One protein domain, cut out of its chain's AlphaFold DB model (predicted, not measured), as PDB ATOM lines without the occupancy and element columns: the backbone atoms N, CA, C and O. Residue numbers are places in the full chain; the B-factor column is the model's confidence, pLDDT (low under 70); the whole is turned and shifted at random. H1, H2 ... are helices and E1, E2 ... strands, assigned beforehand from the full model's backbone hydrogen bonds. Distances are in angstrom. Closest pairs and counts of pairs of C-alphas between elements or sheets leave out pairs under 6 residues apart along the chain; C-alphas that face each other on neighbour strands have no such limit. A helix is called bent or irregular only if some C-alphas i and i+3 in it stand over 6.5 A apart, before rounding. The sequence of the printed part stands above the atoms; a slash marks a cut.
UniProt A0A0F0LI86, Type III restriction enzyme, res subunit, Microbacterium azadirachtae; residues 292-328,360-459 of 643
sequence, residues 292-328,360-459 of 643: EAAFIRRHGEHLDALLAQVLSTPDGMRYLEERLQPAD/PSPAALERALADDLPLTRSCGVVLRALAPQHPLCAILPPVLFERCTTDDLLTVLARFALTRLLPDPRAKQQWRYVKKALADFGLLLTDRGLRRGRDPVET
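This is residues 292 to 328 and 360 to 459 of the 643 residues of the protein "Type III restriction enzyme, res subunit" of Microbacterium azadirachtae (UniProt A0A0F0LI86). Two lobes meet at helix H6: in one, a small strand hairpin, E1 and E2, packs on H6 and H7, and in the other, H2, H3 and H5 gather round H4, which crosses H6. The long helix H1 packs on H6 with its residues 304 to 311, while its earlier part runs away from H6 toward the short H8. The printed part has 137 residues with eight named helices and two named strands, in the order H1 to H7, E1, E2, H8, and its class is mostly helix. The two strands are antiparallel, and the whole is compact, with a radius of gyration of the C-alphas of 15.3 A and spans of 46 by 37 by 23 A.

E1 is residues 443 to 446 and E2 residues 449 to 452. H6, residues 406 to 421, is 20.2 A long and neither bent nor irregular, but only just: C-alphas 418 and 421 are 6.1 A apart. H7, residues 425 to 439, is 21.6 A long and irregular, with C-alphas 426 and 429 7.5 A apart. H1, residues 292 to 311, is 28.6 A long and begins at C-alpha 292 (14.275, -43.558, 65.438). H2 is residues 314 to 324, H3 362 to 371, H4 373 to 386 at 19.9 A, and H5 391 to 394. H8, residues 456 to 459, ends at C-alpha 459 (24.302, -45.573, 62.868).

E1 and E2 form a hairpin, with N 444 and O 451 at 2.8 A. The closest C-alphas of H7 and E1, Lys 435 and Leu 445, are 5.3 A apart; those of H6 and E2, Ala 414 and Leu 450, 5.8 A. H6 and H7 form a helical hairpin, touching at Leu 421 and Ala 427, 5.2 A, and with H1 a bundle, helices side by side. H1 touches H6 at Leu 307 and Leu 409, 6.3 A. H6 touches H4, about perpendicular at 79 degrees, with Ser 378 and Asp 408 4.9 A apart. H4 touches H2 at Leu 320 and Cys 379, 5.6 A, and only just touches H5, with 3 pairs of C-alphas within 8 A. H3 touches H2 at Leu 324 and Leu 365, 5.4 A. H1 and H8 are close but not clearly touching, with Ile 296 and Val 457 5.9 A apart. Every O i to N i+4 pair is within hydrogen-bond range in H1, H2, H3, H4 and H6, and 9 of 11 in H7; H5 and H8 are too short for such a pair.

The C-alphas farthest apart, of Glu 292 and Asp 328, are 50.6 A apart. Residues 329 to 359 are not printed, and C-alphas 328 and 360 are 13.3 A apart across the cut. The link from H5 to H6, 11 residues, is long. The mean pLDDT of the printed part is 88.2, and residues 328 and 454 are under 70.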
ATOM      1  N   GLU A 292      13.272 -42.956  66.329       91.50
ATOM      2  CA  GLU A 292      14.275 -43.558  65.438       91.50
ATOM      3  C   GLU A 292      13.613 -44.196  64.211       91.50
ATOM      4  O   GLU A 292      14.020 -43.945  63.080       91.50
ATOM      5  N   ALA A 293      12.526 -44.948  64.404       92.06
ATOM      6  CA  ALA A 293      11.769 -45.544  63.307       92.06
ATOM      7  C   ALA A 293      11.190 -44.474  62.359       92.06
ATOM      8  O   ALA A 293      11.173 -44.658  61.142       92.06
ATOM      9  N   ALA A 294      10.729 -43.340  62.900       91.00
ATOM     10  CA  ALA A 294      10.275 -42.203  62.102       91.00
ATOM     11  C   ALA A 294      11.420 -41.545  61.318       91.00
ATOM     12  O   ALA A 294      11.220 -41.180  60.159       91.00
ATOM     13  N   PHE A 295      12.609 -41.425  61.917       89.56
ATOM     14  CA  PHE A 295      13.806 -40.956  61.220       89.56
ATOM     15  C   PHE A 295      14.175 -41.877  60.054       89.56
ATOM     16  O   PHE A 295      14.329 -41.383  58.941       89.56
ATOM     17  N   ILE A 296      14.230 -43.195  60.273       89.88
ATOM     18  CA  ILE A 296      14.577 -44.181  59.235       89.88
ATOM     19  C   ILE A 296      13.589 -44.110  58.065       89.88
ATOM     20  O   ILE A 296      14.010 -44.020  56.914       89.88
ATOM     21  N   ARG A 297      12.277 -44.080  58.348       90.69
ATOM     22  CA  ARG A 297      11.249 -43.945  57.301       90.69
ATOM     23  C   ARG A 297      11.416 -42.658  56.498       90.69
ATOM     24  O   ARG A 297      11.482 -42.717  55.277       90.69
ATOM     25  N   ARG A 298      11.560 -41.513  57.176       90.50
ATOM     26  CA  ARG A 298      11.760 -40.213  56.515       90.50
ATOM     27  C   ARG A 298      13.046 -40.186  55.688       90.50
ATOM     28  O   ARG A 298      13.074 -39.587  54.618       90.50
ATOM     29  N   HIS A 299      14.111 -40.818  56.176       89.25
ATOM     30  CA  HIS A 299      15.378 -40.918  55.461       89.25
ATOM     31  C   HIS A 299      15.226 -41.735  54.169       89.25
ATOM     32  O   HIS A 299      15.685 -41.289  53.121       89.25
ATOM     33  N   GLY A 300      14.509 -42.864  54.219       89.06
ATOM     34  CA  GLY A 300      14.162 -43.655  53.034       89.06
ATOM     35  C   GLY A 300      13.298 -42.882  52.034       89.06
ATOM     36  O   GLY A 300      13.646 -42.800  50.862       89.06
ATOM     37  N   GLU A 301      12.232 -42.225  52.501       91.00
ATOM     38  CA  GLU A 301      11.350 -41.400  51.657       91.00
ATOM     39  C   GLU A 301      12.113 -40.262  50.958       91.00
ATOM     40  O   GLU A 301      11.904 -39.998  49.773       91.00
ATOM     41  N   HIS A 302      13.025 -39.591  51.668       91.44
ATOM     42  CA  HIS A 302      13.866 -38.540  51.091       91.44
ATOM     43  C   HIS A 302      14.871 -39.082  50.068       91.44
ATOM     44  O   HIS A 302      15.127 -38.409  49.067       91.44
ATOM     45  N   LEU A 303      15.438 -40.271  50.303       91.94
ATOM     46  CA  LEU A 303      16.317 -40.924  49.336       91.94
ATOM     47  C   LEU A 303      15.534 -41.253  48.065       91.94
ATOM     48  O   LEU A 303      15.931 -40.820  46.988       91.94
ATOM     49  N   ASP A 304      14.398 -41.939  48.188       91.31
ATOM     50  CA  ASP A 304      13.555 -42.304  47.046       91.31
ATOM     51  C   ASP A 304      13.127 -41.061  46.249       91.31
ATOM     52  O   ASP A 304      13.228 -41.049  45.019       91.31
ATOM     53  N   ALA A 305      12.743 -39.976  46.932       91.75
ATOM     54  CA  ALA A 305      12.404 -38.704  46.296       91.75
ATOM     55  C   ALA A 305      13.591 -38.079  45.541       91.75
ATOM     56  O   ALA A 305      13.421 -37.603  44.416       91.75
ATOM     57  N   LEU A 306      14.798 -38.101  46.118       93.31
ATOM     58  CA  LEU A 306      16.014 -37.619  45.458       93.31
ATOM     59  C   LEU A 306      16.337 -38.449  44.206       93.31
ATOM     60  O   LEU A 306      16.648 -37.883  43.155       93.31
ATOM     61  N   LEU A 307      16.279 -39.780  44.312       93.94
ATOM     62  CA  LEU A 307      16.552 -40.688  43.196       93.94
ATOM     63  C   LEU A 307      15.545 -40.467  42.066       93.94
ATOM     64  O   LEU A 307      15.945 -40.295  40.912       93.94
ATOM     65  N   ALA A 308      14.256 -40.393  42.406       92.75
ATOM     66  CA  ALA A 308      13.187 -40.090  41.467       92.75
ATOM     67  C   ALA A 308      13.409 -38.736  40.782       92.75
ATOM     68  O   ALA A 308      13.401 -38.663  39.557       92.75
ATOM     69  N   GLN A 309      13.714 -37.679  41.541       92.75
ATOM     70  CA  GLN A 309      13.969 -36.346  40.990       92.75
ATOM     71  C   GLN A 309      15.103 -36.347  39.953       92.75
ATOM     72  O   GLN A 309      14.998 -35.683  38.921       92.75
ATOM     73  N   VAL A 310      16.195 -37.073  40.210       91.31
ATOM     74  CA  VAL A 310      17.338 -37.137  39.286       91.31
ATOM     75  C   VAL A 310      16.995 -37.954  38.038       91.31
ATOM     76  O   VAL A 310      17.332 -37.543  36.925       91.31
ATOM     77  N   LEU A 311      16.321 -39.091  38.203       93.62
ATOM     78  CA  LEU A 311      15.998 -40.007  37.107       93.62
ATOM     79  C   LEU A 311      14.838 -39.515  36.230       93.62
ATOM     80  O   LEU A 311      14.812 -39.829  35.044       93.62
ATOM     81  N   SER A 312      13.944 -38.678  36.759       93.69
ATOM     82  CA  SER A 312      12.870 -38.021  35.998       93.69
ATOM     83  C   SER A 312      13.341 -36.828  35.155       93.69
ATOM     84  O   SER A 312      12.533 -36.209  34.462       93.69
ATOM     85  N   THR A 313      14.628 -36.468  35.193       90.75
ATOM     86  CA  THR A 313      15.178 -35.455  34.276       90.75
ATOM     87  C   THR A 313      15.109 -35.944  32.821       90.75
ATOM     88  O   THR A 313      15.153 -37.153  32.592       90.75
ATOM     89  N   PRO A 314      15.060 -35.050  31.811       90.06
ATOM     90  CA  PRO A 314      15.005 -35.466  30.406       90.06
ATOM     91  C   PRO A 314      16.128 -36.430  29.995       90.06
ATOM     92  O   PRO A 314      15.897 -37.352  29.217       90.06
ATOM     93  N   ASP A 315      17.333 -36.257  30.542       88.31
ATOM     94  CA  ASP A 315      18.464 -37.149  30.271       88.31
ATOM     95  C   ASP A 315      18.333 -38.502  30.982       88.31
ATOM     96  O   ASP A 315      18.720 -39.525  30.418       88.31
ATOM     97  N   GLY A 316      17.763 -38.520  32.192       90.75
ATOM     98  CA  GLY A 316      17.446 -39.753  32.913       90.75
ATOM     99  C   GLY A 316      16.359 -40.568  32.207       90.75
ATOM    100  O   GLY A 316      16.533 -41.765  31.994       90.75
ATOM    101  N   MET A 317      15.295 -39.908  31.745       93.50
ATOM    102  CA  MET A 317      14.223 -40.534  30.964       93.50
ATOM    103  C   MET A 317      14.738 -41.093  29.636       93.50
ATOM    104  O   MET A 317      14.497 -42.258  29.330       93.50
ATOM    105  N   ARG A 318      15.551 -40.322  28.905       91.00
ATOM    106  CA  ARG A 318      16.185 -40.797  27.666       91.00
ATOM    107  C   ARG A 318      17.081 -42.011  27.909       91.00
ATOM    108  O   ARG A 318      17.064 -42.954  27.127       91.00
ATOM    109  N   TYR A 319      17.836 -42.019  29.007       92.75
ATOM    110  CA  TYR A 319      18.654 -43.171  29.379       92.75
ATOM    111  C   TYR A 319      17.810 -44.431  29.634       92.75
ATOM    112  O   TYR A 319      18.194 -45.518  29.203       92.75
ATOM    113  N   LEU A 320      16.665 -44.299  30.314       94.44
ATOM    114  CA  LEU A 320      15.727 -45.408  30.524       94.44
ATOM    115  C   LEU A 320      15.170 -45.930  29.193       94.44
ATOM    116  O   LEU A 320      15.150 -47.140  28.975       94.44
ATOM    117  N   GLU A 321      14.760 -45.027  28.299       93.19
ATOM    118  CA  GLU A 321      14.246 -45.363  26.966       93.19
ATOM    119  C   GLU A 321      15.274 -46.139  26.137       93.19
ATOM    120  O   GLU A 321      14.962 -47.214  25.639       93.19
ATOM    121  N   GLU A 322      16.509 -45.648  26.038       90.94
ATOM    122  CA  GLU A 322      17.585 -46.292  25.272       90.94
ATOM    123  C   GLU A 322      17.982 -47.658  25.840       90.94
ATOM    124  O   GLU A 322      18.394 -48.546  25.096       90.94
ATOM    125  N   ARG A 323      17.887 -47.840  27.163       93.06
ATOM    126  CA  ARG A 323      18.179 -49.129  27.805       93.06
ATOM    127  C   ARG A 323      17.078 -50.151  27.588       93.06
ATOM    128  O   ARG A 323      17.377 -51.335  27.548       93.06
ATOM    129  N   LEU A 324      15.832 -49.709  27.453       91.56
ATOM    130  CA  LEU A 324      14.697 -50.578  27.145       91.56
ATOM    131  C   LEU A 324      14.515 -50.784  25.636       91.56
ATOM    132  O   LEU A 324      13.906 -51.768  25.227       91.56
ATOM    133  N   GLN A 325      15.038 -49.869  24.820       90.44
ATOM    134  CA  GLN A 325      14.988 -49.899  23.361       90.44
ATOM    135  C   GLN A 325      16.336 -49.497  22.752       90.44
ATOM    136  O   GLN A 325      16.483 -48.376  22.249       90.44
ATOM    137  N   PRO A 326      17.335 -50.392  22.778       84.00
ATOM    138  CA  PRO A 326      18.590 -50.142  22.091       84.00
ATOM    139  C   PRO A 326      18.343 -49.979  20.585       84.00
ATOM    140  O   PRO A 326      17.477 -50.644  20.005       84.00
ATOM    141  N   ALA A 327      19.105 -49.081  19.956       78.19
ATOM    142  CA  ALA A 327      19.052 -48.867  18.513       78.19
ATOM    143  C   ALA A 327      19.430 -50.148  17.751       78.19
ATOM    144  O   ALA A 327      20.220 -50.959  18.241       78.19
ATOM    145  N   ASP A 328      18.874 -50.319  16.550       69.31
ATOM    146  CA  ASP A 328      19.218 -51.453  15.693       69.31
ATOM    147  C   ASP A 328      20.708 -51.393  15.301       69.31
ATOM    148  O   ASP A 328      21.162 -50.336  14.854       69.31
ATOM    149  N   PRO A 360       7.161 -48.107  20.701       86.38
ATOM    150  CA  PRO A 360       7.529 -49.232  21.555       86.38
ATOM    151  C   PRO A 360       7.683 -50.535  20.748       86.38
ATOM    152  O   PRO A 360       6.745 -50.965  20.079       86.38
ATOM    153  N   SER A 361       8.848 -51.178  20.839       90.06
ATOM    154  CA  SER A 361       9.209 -52.404  20.118       90.06
ATOM    155  C   SER A 361       9.470 -53.571  21.084       90.06
ATOM    156  O   SER A 361      10.495 -53.578  21.773       90.06
ATOM    157  N   PRO A 362       8.595 -54.598  21.118       89.12
ATOM    158  CA  PRO A 362       8.824 -55.810  21.910       89.12
ATOM    159  C   PRO A 362      10.137 -56.522  21.557       89.12
ATOM    160  O   PRO A 362      10.849 -56.969  22.450       89.12
ATOM    161  N   ALA A 363      10.509 -56.550  20.273       87.69
ATOM    162  CA  ALA A 363      11.760 -57.161  19.821       87.69
ATOM    163  C   ALA A 363      13.002 -56.411  20.337       87.69
ATOM    164  O   ALA A 363      14.009 -57.028  20.676       87.69
ATOM    165  N   ALA A 364      12.944 -55.076  20.437       88.81
ATOM    166  CA  ALA A 364      14.035 -54.297  21.026       88.81
ATOM    167  C   ALA A 364      14.176 -54.570  22.532       88.81
ATOM    168  O   ALA A 364      15.295 -54.726  23.019       88.81
ATOM    169  N   LEU A 365      13.050 -54.701  23.240       90.50
ATOM    170  CA  LEU A 365      13.031 -55.052  24.659       90.50
ATOM    171  C   LEU A 365      13.589 -56.461  24.910       90.50
ATOM    172  O   LEU A 365      14.378 -56.647  25.834       90.50
ATOM    173  N   GLU A 366      13.225 -57.446  24.087       89.56
ATOM    174  CA  GLU A 366      13.772 -58.808  24.176       89.56
ATOM    175  C   GLU A 366      15.294 -58.826  24.005       89.56
ATOM    176  O   GLU A 366      15.989 -59.479  24.785       89.56
ATOM    177  N   ARG A 367      15.832 -58.051  23.053       89.62
ATOM    178  CA  ARG A 367      17.287 -57.895  22.893       89.62
ATOM    179  C   ARG A 367      17.937 -57.234  24.104       89.62
ATOM    180  O   ARG A 367      18.919 -57.751  24.619       89.62
ATOM    181  N   ALA A 368      17.353 -56.150  24.613       88.44
ATOM    182  CA  ALA A 368      17.859 -55.478  25.809       88.44
ATOM    183  C   ALA A 368      17.896 -56.401  27.041       88.44
ATOM    184  O   ALA A 368      18.808 -56.314  27.866       88.44
ATOM    185  N   LEU A 369      16.902 -57.284  27.178       89.25
ATOM    186  CA  LEU A 369      16.854 -58.292  28.237       89.25
ATOM    187  C   LEU A 369      17.902 -59.391  28.028       89.25
ATOM    188  O   LEU A 369      18.476 -59.858  29.008       89.25
ATOM    189  N   ALA A 370      18.160 -59.795  26.782       88.69
ATOM    190  CA  ALA A 370      19.208 -60.761  26.460       88.69
ATOM    191  C   ALA A 370      20.618 -60.208  26.740       88.69
ATOM    192  O   ALA A 370      21.476 -60.952  27.214       88.69
ATOM    193  N   ASP A 371      20.836 -58.912  26.501       89.31
ATOM    194  CA  ASP A 371      22.133 -58.256  26.687       89.31
ATOM    195  C   ASP A 371      22.473 -57.992  28.168       89.31
ATOM    196  O   ASP A 371      23.586 -58.277  28.610       89.31
ATOM    197  N   ASP A 372      21.537 -57.436  28.951       87.56
ATOM    198  CA  ASP A 372      21.731 -57.117  30.378       87.56
ATOM    199  C   ASP A 372      20.408 -57.220  31.157       87.56
ATOM    200  O   ASP A 372      19.776 -56.222  31.516       87.56
ATOM    201  N   LEU A 373      19.975 -58.457  31.423       88.50
ATOM    202  CA  LEU A 373      18.724 -58.745  32.132       88.50
ATOM    203  C   LEU A 373      18.566 -57.950  33.449       88.50
ATOM    204  O   LEU A 373      17.513 -57.327  33.622       88.50
ATOM    205  N   PRO A 374      19.547 -57.917  34.380       88.75
ATOM    206  CA  PRO A 374      19.384 -57.209  35.653       88.75
ATOM    207  C   PRO A 374      19.168 -55.699  35.495       88.75
ATOM    208  O   PRO A 374      18.281 -55.126  36.143       88.75
ATOM    209  N   LEU A 375      19.952 -55.038  34.637       89.94
ATOM    210  CA  LEU A 375      19.828 -53.595  34.435       89.94
ATOM    211  C   LEU A 375      18.551 -53.250  33.672       89.94
ATOM    212  O   LEU A 375      17.824 -52.350  34.089       89.94
ATOM    213  N   THR A 376      18.245 -53.979  32.600       93.12
ATOM    214  CA  THR A 376      17.041 -53.761  31.790       93.12
ATOM    215  C   THR A 376      15.778 -53.960  32.630       93.12
ATOM    216  O   THR A 376      14.862 -53.134  32.566       93.12
ATOM    217  N   ARG A 377      15.758 -54.970  33.514       94.06
ATOM    218  CA  ARG A 377      14.679 -55.164  34.497       94.06
ATOM    219  C   ARG A 377      14.521 -53.948  35.411       94.06
ATOM    220  O   ARG A 377      13.411 -53.435  35.561       94.06
ATOM    221  N   SER A 378      15.626 -53.472  35.986       94.19
ATOM    222  CA  SER A 378      15.645 -52.308  36.884       94.19
ATOM    223  C   SER A 378      15.148 -51.042  36.171       94.19
ATOM    224  O   SER A 378      14.287 -50.333  36.687       94.19
ATOM    225  N   CYS A 379      15.611 -50.793  34.942       95.31
ATOM    226  CA  CYS A 379      15.164 -49.668  34.120       95.31
ATOM    227  C   CYS A 379      13.654 -49.708  33.858       95.31
ATOM    228  O   CYS A 379      12.997 -48.675  33.956       95.31
ATOM    229  N   GLY A 380      13.079 -50.877  33.564       94.25
ATOM    230  CA  GLY A 380      11.644 -50.974  33.290       94.25
ATOM    231  C   GLY A 380      10.774 -50.745  34.527       94.25
ATOM    232  O   GLY A 380       9.769 -50.041  34.428       94.25
ATOM    233  N   VAL A 381      11.157 -51.260  35.706       95.38
ATOM    234  CA  VAL A 381      10.390 -50.994  36.942       95.38
ATOM    235  C   VAL A 381      10.505 -49.535  37.367       95.38
ATOM    236  O   VAL A 381       9.513 -48.952  37.801       95.38
ATOM    237  N   VAL A 382      11.683 -48.929  37.191       96.00
ATOM    238  CA  VAL A 382      11.913 -47.506  37.461       96.00
ATOM    239  C   VAL A 382      11.107 -46.638  36.499       96.00
ATOM    240  O   VAL A 382      10.403 -45.740  36.950       96.00
ATOM    241  N   LEU A 383      11.127 -46.925  35.193       94.50
ATOM    242  CA  LEU A 383      10.333 -46.183  34.212       94.50
ATOM    243  C   LEU A 383       8.841 -46.245  34.546       94.50
ATOM    244  O   LEU A 383       8.167 -45.218  34.543       94.50
ATOM    245  N   ARG A 384       8.332 -47.431  34.890       93.19
ATOM    246  CA  ARG A 384       6.927 -47.615  35.267       93.19
ATOM    247  C   ARG A 384       6.551 -46.833  36.524       93.19
ATOM    248  O   ARG A 384       5.442 -46.311  36.597       93.19
ATOM    249  N   ALA A 385       7.459 -46.753  37.497       92.75
ATOM    250  CA  ALA A 385       7.249 -46.003  38.730       92.75
ATOM    251  C   ALA A 385       7.283 -44.482  38.509       92.75
ATOM    252  O   ALA A 385       6.445 -43.769  39.053       92.75
ATOM    253  N   LEU A 386       8.224 -43.983  37.699       93.62
ATOM    254  CA  LEU A 386       8.416 -42.547  37.460       93.62
ATOM    255  C   LEU A 386       7.466 -41.974  36.398       93.62
ATOM    256  O   LEU A 386       7.077 -40.811  36.481       93.62
ATOM    257  N   ALA A 387       7.101 -42.775  35.395       92.94
ATOM    258  CA  ALA A 387       6.297 -42.369  34.248       92.94
ATOM    259  C   ALA A 387       5.322 -43.491  33.829       92.94
ATOM    260  O   ALA A 387       5.472 -44.092  32.763       92.94
ATOM    261  N   PRO A 388       4.269 -43.765  34.622       90.50
ATOM    262  CA  PRO A 388       3.349 -44.882  34.376       90.50
ATOM    263  C   PRO A 388       2.573 -44.776  33.053       90.50
ATOM    264  O   PRO A 388       2.092 -45.782  32.540       90.50
ATOM    265  N   GLN A 389       2.451 -43.567  32.494       91.31
ATOM    266  CA  GLN A 389       1.796 -43.311  31.205       91.31
ATOM    267  C   GLN A 389       2.764 -43.380  30.011       91.31
ATOM    268  O   GLN A 389       2.354 -43.143  28.877       91.31
ATOM    269  N   HIS A 390       4.047 -43.678  30.239       91.62
ATOM    270  CA  HIS A 390       5.033 -43.747  29.167       91.62
ATOM    271  C   HIS A 390       4.691 -44.886  28.184       91.62
ATOM    272  O   HIS A 390       4.416 -45.996  28.648       91.62
ATOM    273  N   PRO A 391       4.765 -44.684  26.850       90.94
ATOM    274  CA  PRO A 391       4.381 -45.697  25.858       90.94
ATOM    275  C   PRO A 391       5.063 -47.059  26.036       90.94
ATOM    276  O   PRO A 391       4.450 -48.098  25.801       90.94
ATOM    277  N   LEU A 392       6.312 -47.075  26.514       90.25
ATOM    278  CA  LEU A 392       7.039 -48.320  26.794       90.25
ATOM    279  C   LEU A 392       6.422 -49.168  27.902       90.25
ATOM    280  O   LEU A 392       6.578 -50.384  27.877       90.25
ATOM    281  N   CYS A 393       5.668 -48.577  28.828       90.44
ATOM    282  CA  CYS A 393       4.993 -49.340  29.873       90.44
ATOM    283  C   CYS A 393       3.956 -50.321  29.305       90.44
ATOM    284  O   CYS A 393       3.646 -51.308  29.969       90.44
ATOM    285  N   ALA A 394       3.454 -50.092  28.083       89.31
ATOM    286  CA  ALA A 394       2.513 -50.989  27.416       89.31
ATOM    287  C   ALA A 394       3.141 -52.329  26.992       89.31
ATOM    288  O   ALA A 394       2.420 -53.313  26.849       89.31
ATOM    289  N   ILE A 395       4.466 -52.376  26.802       89.31
ATOM    290  CA  ILE A 395       5.186 -53.576  26.350       89.31
ATOM    291  C   ILE A 395       5.965 -54.281  27.471       89.31
ATOM    292  O   ILE A 395       6.559 -55.323  27.217       89.31
ATOM    293  N   LEU A 396       5.968 -53.748  28.702       89.88
ATOM    294  CA  LEU A 396       6.663 -54.353  29.847       89.88
ATOM    295  C   LEU A 396       5.841 -55.512  30.455       89.88
ATOM    296  O   LEU A 396       4.751 -55.269  30.983       89.88
ATOM    297  N   PRO A 397       6.354 -56.760  30.469       86.50
ATOM    298  CA  PRO A 397       5.668 -57.901  31.078       86.50
ATOM    299  C   PRO A 397       5.393 -57.704  32.584       86.50
ATOM    300  O   PRO A 397       6.337 -57.520  33.352       86.50
ATOM    301  N   PRO A 398       4.138 -57.808  33.065       82.12
ATOM    302  CA  PRO A 398       3.799 -57.523  34.463       82.12
ATOM    303  C   PRO A 398       4.629 -58.302  35.493       82.12
ATOM    304  O   PRO A 398       5.140 -57.698  36.429       82.12
ATOM    305  N   VAL A 399       4.849 -59.601  35.258       82.75
ATOM    306  CA  VAL A 399       5.564 -60.514  36.174       82.75
ATOM    307  C   VAL A 399       7.015 -60.090  36.424       82.75
ATOM    308  O   VAL A 399       7.538 -60.251  37.522       82.75
ATOM    309  N   LEU A 400       7.689 -59.536  35.412       79.00
ATOM    310  CA  LEU A 400       9.091 -59.121  35.525       79.00
ATOM    311  C   LEU A 400       9.232 -57.693  36.077       79.00
ATOM    312  O   LEU A 400      10.256 -57.360  36.681       79.00
ATOM    313  N   PHE A 401       8.193 -56.869  35.903       86.75
ATOM    314  CA  PHE A 401       8.220 -55.422  36.115       86.75
ATOM    315  C   PHE A 401       7.166 -54.937  37.131       86.75
ATOM    316  O   PHE A 401       6.487 -53.926  36.921       86.75
ATOM    317  N   GLU A 402       7.007 -55.691  38.219       77.06
ATOM    318  CA  GLU A 402       5.873 -55.565  39.145       77.06
ATOM    319  C   GLU A 402       6.065 -54.497  40.235       77.06
ATOM    320  O   GLU A 402       5.182 -53.667  40.453       77.06
ATOM    321  N   ARG A 403       7.225 -54.475  40.905       88.00
ATOM    322  CA  ARG A 403       7.516 -53.525  41.989       88.00
ATOM    323  C   ARG A 403       8.903 -52.918  41.834       88.00
ATOM    324  O   ARG A 403       9.886 -53.645  41.694       88.00
ATOM    325  N   CYS A 404       8.947 -51.589  41.891       91.19
ATOM    326  CA  CYS A 404      10.180 -50.819  41.981       91.19
ATOM    327  C   CYS A 404      10.633 -50.742  43.443       91.19
ATOM    328  O   CYS A 404       9.827 -50.487  44.342       91.19
ATOM    329  N   THR A 405      11.916 -50.996  43.668       91.88
ATOM    330  CA  THR A 405      12.586 -50.891  44.967       91.88
ATOM    331  C   THR A 405      13.620 -49.765  44.947       91.88
ATOM    332  O   THR A 405      14.064 -49.333  43.882       91.88
ATOM    333  N   THR A 406      14.058 -49.313  46.123       89.38
ATOM    334  CA  THR A 406      15.181 -48.369  46.239       89.38
ATOM    335  C   THR A 406      16.453 -48.928  45.588       89.38
ATOM    336  O   THR A 406      17.182 -48.184  44.938       89.38
ATOM    337  N   ASP A 407      16.690 -50.243  45.664       88.81
ATOM    338  CA  ASP A 407      17.829 -50.891  44.999       88.81
ATOM    339  C   ASP A 407      17.745 -50.800  43.466       88.81
ATOM    340  O   ASP A 407      18.769 -50.584  42.810       88.81
ATOM    341  N   ASP A 408      16.542 -50.887  42.884       92.50
ATOM    342  CA  ASP A 408      16.339 -50.661  41.447       92.50
ATOM    343  C   ASP A 408      16.707 -49.215  41.068       92.50
ATOM    344  O   ASP A 408      17.474 -48.987  40.129       92.50
ATOM    345  N   LEU A 409      16.221 -48.231  41.837       93.75
ATOM    346  CA  LEU A 409      16.526 -46.810  41.630       93.75
ATOM    347  C   LEU A 409      18.032 -46.523  41.749       93.75
ATOM    348  O   LEU A 409      18.600 -45.828  40.904       93.75
ATOM    349  N   LEU A 410      18.701 -47.084  42.762       91.81
ATOM    350  CA  LEU A 410      20.145 -46.941  42.964       91.81
ATOM    351  C   LEU A 410      20.954 -47.597  41.843       91.81
ATOM    352  O   LEU A 410      21.945 -47.021  41.385       91.81
ATOM    353  N   THR A 411      20.525 -48.770  41.373       91.44
ATOM    354  CA  THR A 411      21.163 -49.490  40.264       91.44
ATOM    355  C   THR A 411      21.113 -48.666  38.981       91.44
ATOM    356  O   THR A 411      22.150 -48.436  38.346       91.44
ATOM    357  N   VAL A 412      19.926 -48.161  38.628       94.38
ATOM    358  CA  VAL A 412      19.735 -47.304  37.451       94.38
ATOM    359  C   VAL A 412      20.530 -46.010  37.597       94.38
ATOM    360  O   VAL A 412      21.274 -45.653  36.683       94.38
ATOM    361  N   LEU A 413      20.447 -45.329  38.747       93.50
ATOM    362  CA  LEU A 413      21.171 -44.080  38.980       93.50
ATOM    363  C   LEU A 413      22.684 -44.262  38.849       93.50
ATOM    364  O   LEU A 413      23.342 -43.443  38.208       93.50
ATOM    365  N   ALA A 414      23.250 -45.320  39.431       89.19
ATOM    366  CA  ALA A 414      24.683 -45.580  39.362       89.19
ATOM    367  C   ALA A 414      25.151 -45.761  37.911       89.19
ATOM    368  O   ALA A 414      26.163 -45.185  37.503       89.19
ATOM    369  N   ARG A 415      24.400 -46.527  37.109       90.44
ATOM    370  CA  ARG A 415      24.723 -46.759  35.696       90.44
ATOM    371  C   ARG A 415      24.514 -45.509  34.847       90.44
ATOM    372  O   ARG A 415      25.397 -45.177  34.052       90.44
ATOM    373  N   PHE A 416      23.419 -44.784  35.051       92.00
ATOM    374  CA  PHE A 416      23.156 -43.497  34.412       92.00
ATOM    375  C   PHE A 416      24.283 -42.497  34.698       92.00
ATOM    376  O   PHE A 416      24.878 -41.938  33.777       92.00
ATOM    377  N   ALA A 417      24.656 -42.329  35.966       88.25
ATOM    378  CA  ALA A 417      25.671 -41.368  36.360       88.25
ATOM    379  C   ALA A 417      27.050 -41.688  35.757       88.25
ATOM    380  O   ALA A 417      27.737 -40.779  35.299       88.25
ATOM    381  N   LEU A 418      27.448 -42.962  35.703       85.75
ATOM    382  CA  LEU A 418      28.731 -43.367  35.119       85.75
ATOM    383  C   LEU A 418      28.780 -43.260  33.592       85.75
ATOM    384  O   LEU A 418      29.835 -42.967  33.039       85.75
ATOM    385  N   THR A 419      27.668 -43.537  32.909       86.19
ATOM    386  CA  THR A 419      27.637 -43.617  31.438       86.19
ATOM    387  C   THR A 419      27.252 -42.303  30.770       86.19
ATOM    388  O   THR A 419      27.653 -42.068  29.635       86.19
ATOM    389  N   ARG A 420      26.500 -41.438  31.463       85.81
ATOM    390  CA  ARG A 420      26.004 -40.163  30.927       85.81
ATOM    391  C   ARG A 420      26.595 -38.955  31.642       85.81
ATOM    392  O   ARG A 420      27.170 -38.095  30.987       85.81
ATOM    393  N   LEU A 421      26.505 -38.901  32.972       86.62
ATOM    394  CA  LEU A 421      26.898 -37.697  33.720       86.62
ATOM    395  C   LEU A 421      28.418 -37.533  33.859       86.62
ATOM    396  O   LEU A 421      28.923 -36.416  33.809       86.62
ATOM    397  N   LEU A 422      29.149 -38.627  34.080       83.50
ATOM    398  CA  LEU A 422      30.598 -38.596  34.283       83.50
ATOM    399  C   LEU A 422      31.387 -38.256  33.003       83.50
ATOM    400  O   LEU A 422      32.319 -37.453  33.106       83.50
ATOM    401  N   PRO A 423      31.068 -38.824  31.819       84.81
ATOM    402  CA  PRO A 423      31.828 -38.556  30.599       84.81
ATOM    403  C   PRO A 423      31.520 -37.192  29.969       84.81
ATOM    404  O   PRO A 423      32.359 -36.685  29.230       84.81
ATOM    405  N   ASP A 424      30.349 -36.598  30.241       83.69
ATOM    406  CA  ASP A 424      29.932 -35.317  29.659       83.69
ATOM    407  C   ASP A 424      30.434 -34.109  30.487       83.69
ATOM    408  O   ASP A 424      29.968 -33.877  31.609       83.69
ATOM    409  N   PRO A 425      31.333 -33.260  29.942       83.25
ATOM    410  CA  PRO A 425      31.801 -32.056  30.627       83.25
ATOM    411  C   PRO A 425      30.683 -31.073  31.003       83.25
ATOM    412  O   PRO A 425      30.840 -30.324  31.973       83.25
ATOM    413  N   ARG A 426      29.562 -31.060  30.266       86.50
ATOM    414  CA  ARG A 426      28.411 -30.174  30.525       86.50
ATOM    415  C   ARG A 426      27.612 -30.628  31.750       86.50
ATOM    416  O   ARG A 426      27.128 -29.786  32.504       86.50
ATOM    417  N   ALA A 427      27.580 -31.931  32.030       85.25
ATOM    418  CA  ALA A 427      26.883 -32.531  33.170       85.25
ATOM    419  C   ALA A 427      27.667 -32.459  34.500       85.25
ATOM    420  O   ALA A 427      27.199 -32.920  35.545       85.25
ATOM    421  N   LYS A 428      28.850 -31.826  34.517       85.94
ATOM    422  CA  LYS A 428      29.744 -31.754  35.688       85.94
ATOM    423  C   LYS A 428      29.082 -31.187  36.950       85.94
ATOM    424  O   LYS A 428      29.424 -31.602  38.060       85.94
ATOM    425  N   GLN A 429      28.168 -30.224  36.810       86.81
ATOM    426  CA  GLN A 429      27.430 -29.664  37.951       86.81
ATOM    427  C   GLN A 429      26.421 -30.670  38.518       86.81
ATOM    428  O   GLN A 429      26.399 -30.879  39.729       86.81
ATOM    429  N   GLN A 430      25.665 -31.348  37.652       86.75
ATOM    430  CA  GLN A 430      24.714 -32.388  38.042       86.75
ATOM    431  C   GLN A 430      25.426 -33.577  38.696       86.75
ATOM    432  O   GLN A 430      25.018 -34.013  39.767       86.75
ATOM    433  N   TRP A 431      26.553 -34.032  38.140       86.25
ATOM    434  CA  TRP A 431      27.398 -35.060  38.759       86.25
ATOM    435  C   TRP A 431      27.815 -34.688  40.191       86.25
ATOM    436  O   TRP A 431      27.691 -35.492  41.115       86.25
ATOM    437  N   ARG A 432      28.288 -33.449  40.402       88.00
ATOM    438  CA  ARG A 432      28.675 -32.960  41.737       88.00
ATOM    439  C   ARG A 432      27.486 -32.874  42.690       88.00
ATOM    440  O   ARG A 432      27.648 -33.213  43.858       88.00
ATOM    441  N   TYR A 433      26.330 -32.432  42.199       89.94
ATOM    442  CA  TYR A 433      25.093 -32.381  42.972       89.94
ATOM    443  C   TYR A 433      24.672 -33.779  43.435       89.94
ATOM    444  O   TYR A 433      24.571 -34.000  44.637       89.94
ATOM    445  N   VAL A 434      24.536 -34.737  42.509       88.94
ATOM    446  CA  VAL A 434      24.140 -36.124  42.813       88.94
ATOM    447  C   VAL A 434      25.122 -36.763  43.792       88.94
ATOM    448  O   VAL A 434      24.710 -37.346  44.789       88.94
ATOM    449  N   LYS A 435      26.430 -36.591  43.566       88.06
ATOM    450  CA  LYS A 435      27.463 -37.105  44.469       88.06
ATOM    451  C   LYS A 435      27.345 -36.534  45.886       88.06
ATOM    452  O   LYS A 435      27.531 -37.276  46.844       88.06
ATOM    453  N   LYS A 436      27.080 -35.230  46.024       87.88
ATOM    454  CA  LYS A 436      26.919 -34.583  47.335       87.88
ATOM    455  C   LYS A 436      25.628 -35.034  48.016       87.88
ATOM    456  O   LYS A 436      25.673 -35.367  49.189       87.88
ATOM    457  N   ALA A 437      24.524 -35.079  47.275       89.31
ATOM    458  CA  ALA A 437      23.221 -35.450  47.806       89.31
ATOM    459  C   ALA A 437      23.200 -36.906  48.294       89.31
ATOM    460  O   ALA A 437      22.754 -37.160  49.401       89.31
ATOM    461  N   LEU A 438      23.766 -37.849  47.531       88.81
ATOM    462  CA  LEU A 438      23.884 -39.254  47.947       88.81
ATOM    463  C   LEU A 438      24.746 -39.439  49.205       88.81
ATOM    464  O   LEU A 438      24.464 -40.319  50.018       88.81
ATOM    465  N   ALA A 439      25.774 -38.606  49.395       86.38
ATOM    466  CA  ALA A 439      26.655 -38.710  50.555       86.38
ATOM    467  C   ALA A 439      25.916 -38.458  51.881       86.38
ATOM    468  O   ALA A 439      26.288 -39.051  52.893       86.38
ATOM    469  N   ASP A 440      24.855 -37.644  51.869       84.50
ATOM    470  CA  ASP A 440      24.010 -37.390  53.044       84.50
ATOM    471  C   ASP A 440      23.189 -38.628  53.462       84.50
ATOM    472  O   ASP A 440      22.755 -38.714  54.610       84.50
ATOM    473  N   PHE A 441      23.044 -39.610  52.564       86.75
ATOM    474  CA  PHE A 441      22.402 -40.911  52.800       86.75
ATOM    475  C   PHE A 441      23.417 -42.049  52.972       86.75
ATOM    476  O   PHE A 441      23.094 -43.219  52.794       86.75
ATOM    477  N   GLY A 442      24.688 -41.723  53.230       84.19
ATOM    478  CA  GLY A 442      25.741 -42.727  53.354       84.19
ATOM    479  C   GLY A 442      26.098 -43.431  52.046       84.19
ATOM    480  O   GLY A 442      26.696 -44.501  52.072       84.19
ATOM    481  N   LEU A 443      25.783 -42.844  50.889       87.31
ATOM    482  CA  LEU A 443      26.079 -43.413  49.576       87.31
ATOM    483  C   LEU A 443      27.160 -42.595  48.857       87.31
ATOM    484  O   LEU A 443      27.021 -41.406  48.584       87.31
ATOM    485  N   LEU A 444      28.270 -43.243  48.514       84.06
ATOM    486  CA  LEU A 444      29.421 -42.619  47.871       84.06
ATOM    487  C   LEU A 444      29.457 -42.959  46.383       84.06
ATOM    488  O   LEU A 444      29.820 -44.069  45.987       84.06
ATOM    489  N   LEU A 445      29.135 -41.976  45.543       85.12
ATOM    490  CA  LEU A 445      29.258 -42.098  44.091       85.12
ATOM    491  C   LEU A 445      30.688 -41.765  43.631       85.12
ATOM    492  O   LEU A 445      31.198 -40.656  43.835       85.12
ATOM    493  N   THR A 446      31.341 -42.741  43.000       83.44
ATOM    494  CA  THR A 446      32.717 -42.648  42.482       83.44
ATOM    495  C   THR A 446      32.759 -42.899  40.976       83.44
ATOM    496  O   THR A 446      31.782 -43.355  40.392       83.44
ATOM    497  N   ASP A 447      33.912 -42.661  40.349       75.00
ATOM    498  CA  ASP A 447      34.188 -43.022  38.948       75.00
ATOM    499  C   ASP A 447      34.118 -44.538  38.677       75.00
ATOM    500  O   ASP A 447      34.065 -44.969  37.530       75.00
ATOM    501  N   ARG A 448      34.094 -45.356  39.736       70.75
ATOM    502  CA  ARG A 448      33.950 -46.817  39.688       70.75
ATOM    503  C   ARG A 448      32.558 -47.309  40.083       70.75
ATOM    504  O   ARG A 448      32.355 -48.516  40.157       70.75
ATOM    505  N   GLY A 449      31.629 -46.398  40.366       78.69
ATOM    506  CA  GLY A 449      30.258 -46.707  40.760       78.69
ATOM    507  C   GLY A 449      29.918 -46.311  42.188       78.69
ATOM    508  O   GLY A 449      30.654 -45.567  42.848       78.69
ATOM    509  N   LEU A 450      28.756 -46.788  42.623       82.06
ATOM    510  CA  LEU A 450      28.171 -46.496  43.921       82.06
ATOM    511  C   LEU A 450      28.750 -47.431  44.985       82.06
ATOM    512  O   LEU A 450      28.860 -48.637  44.772       82.06
ATOM    513  N   ARG A 451      29.133 -46.872  46.129       79.44
ATOM    514  CA  ARG A 451      29.616 -47.618  47.295       79.44
ATOM    515  C   ARG A 451      28.848 -47.179  48.528       79.44
ATOM    516  O   ARG A 451      28.492 -46.007  48.631       79.44
ATOM    517  N   ARG A 452      28.653 -48.087  49.479       77.62
ATOM    518  CA  ARG A 452      28.185 -47.711  50.814       77.62
ATOM    519  C   ARG A 452      29.327 -47.039  51.576       77.62
ATOM    520  O   ARG A 452      30.477 -47.474  51.510       77.62
ATOM    521  N   GLY A 453      29.010 -45.913  52.192       74.25
ATOM    522  CA  GLY A 453      29.834 -45.175  53.135       74.25
ATOM    523  C   GLY A 453      29.232 -45.281  54.534       74.25
ATOM    524  O   GLY A 453      28.587 -46.271  54.855       74.25
ATOM    525  N   ARG A 454      29.438 -44.261  55.372       69.44
ATOM    526  CA  ARG A 454      28.803 -44.206  56.697       69.44
ATOM    527  C   ARG A 454      27.320 -43.887  56.545       69.44
ATOM    528  O   ARG A 454      26.990 -42.750  56.213       69.44
ATOM    529  N   ASP A 455      26.472 -44.875  56.791       76.75
ATOM    530  CA  ASP A 455      25.021 -44.748  56.711       76.75
ATOM    531  C   ASP A 455      24.440 -44.216  58.041       76.75
ATOM    532  O   ASP A 455      24.657 -44.813  59.107       76.75
ATOM    533  N   PRO A 456      23.720 -43.075  58.019       79.75
ATOM    534  CA  PRO A 456      22.982 -42.586  59.177       79.75
ATOM    535  C   PRO A 456      21.994 -43.611  59.740       79.75
ATOM    536  O   PRO A 456      21.873 -43.690  60.957       79.75
ATOM    537  N   VAL A 457      21.330 -44.411  58.898       85.19
ATOM    538  CA  VAL A 457      20.377 -45.454  59.315       85.19
ATOM    539  C   VAL A 457      21.094 -46.578  60.051       85.19
ATOM    540  O   VAL A 457      20.664 -46.958  61.140       85.19
ATOM    541  N   GLU A 458      22.211 -47.077  59.514       82.94
ATOM    542  CA  GLU A 458      23.036 -48.069  60.215       82.94
ATOM    543  C   GLU A 458      23.523 -47.520  61.558       82.94
ATOM    544  O   GLU A 458      23.483 -48.234  62.554       82.94
ATOM    545  N   THR A 459      23.900 -46.238  61.618       83.25
ATOM    546  CA  THR A 459      24.302 -45.573  62.868       83.25
ATOM    547  C   THR A 459      23.143 -45.517  63.873       83.25
ATOM    548  O   THR A 459      23.335 -45.855  65.042       83.25
TER     549      THR A 459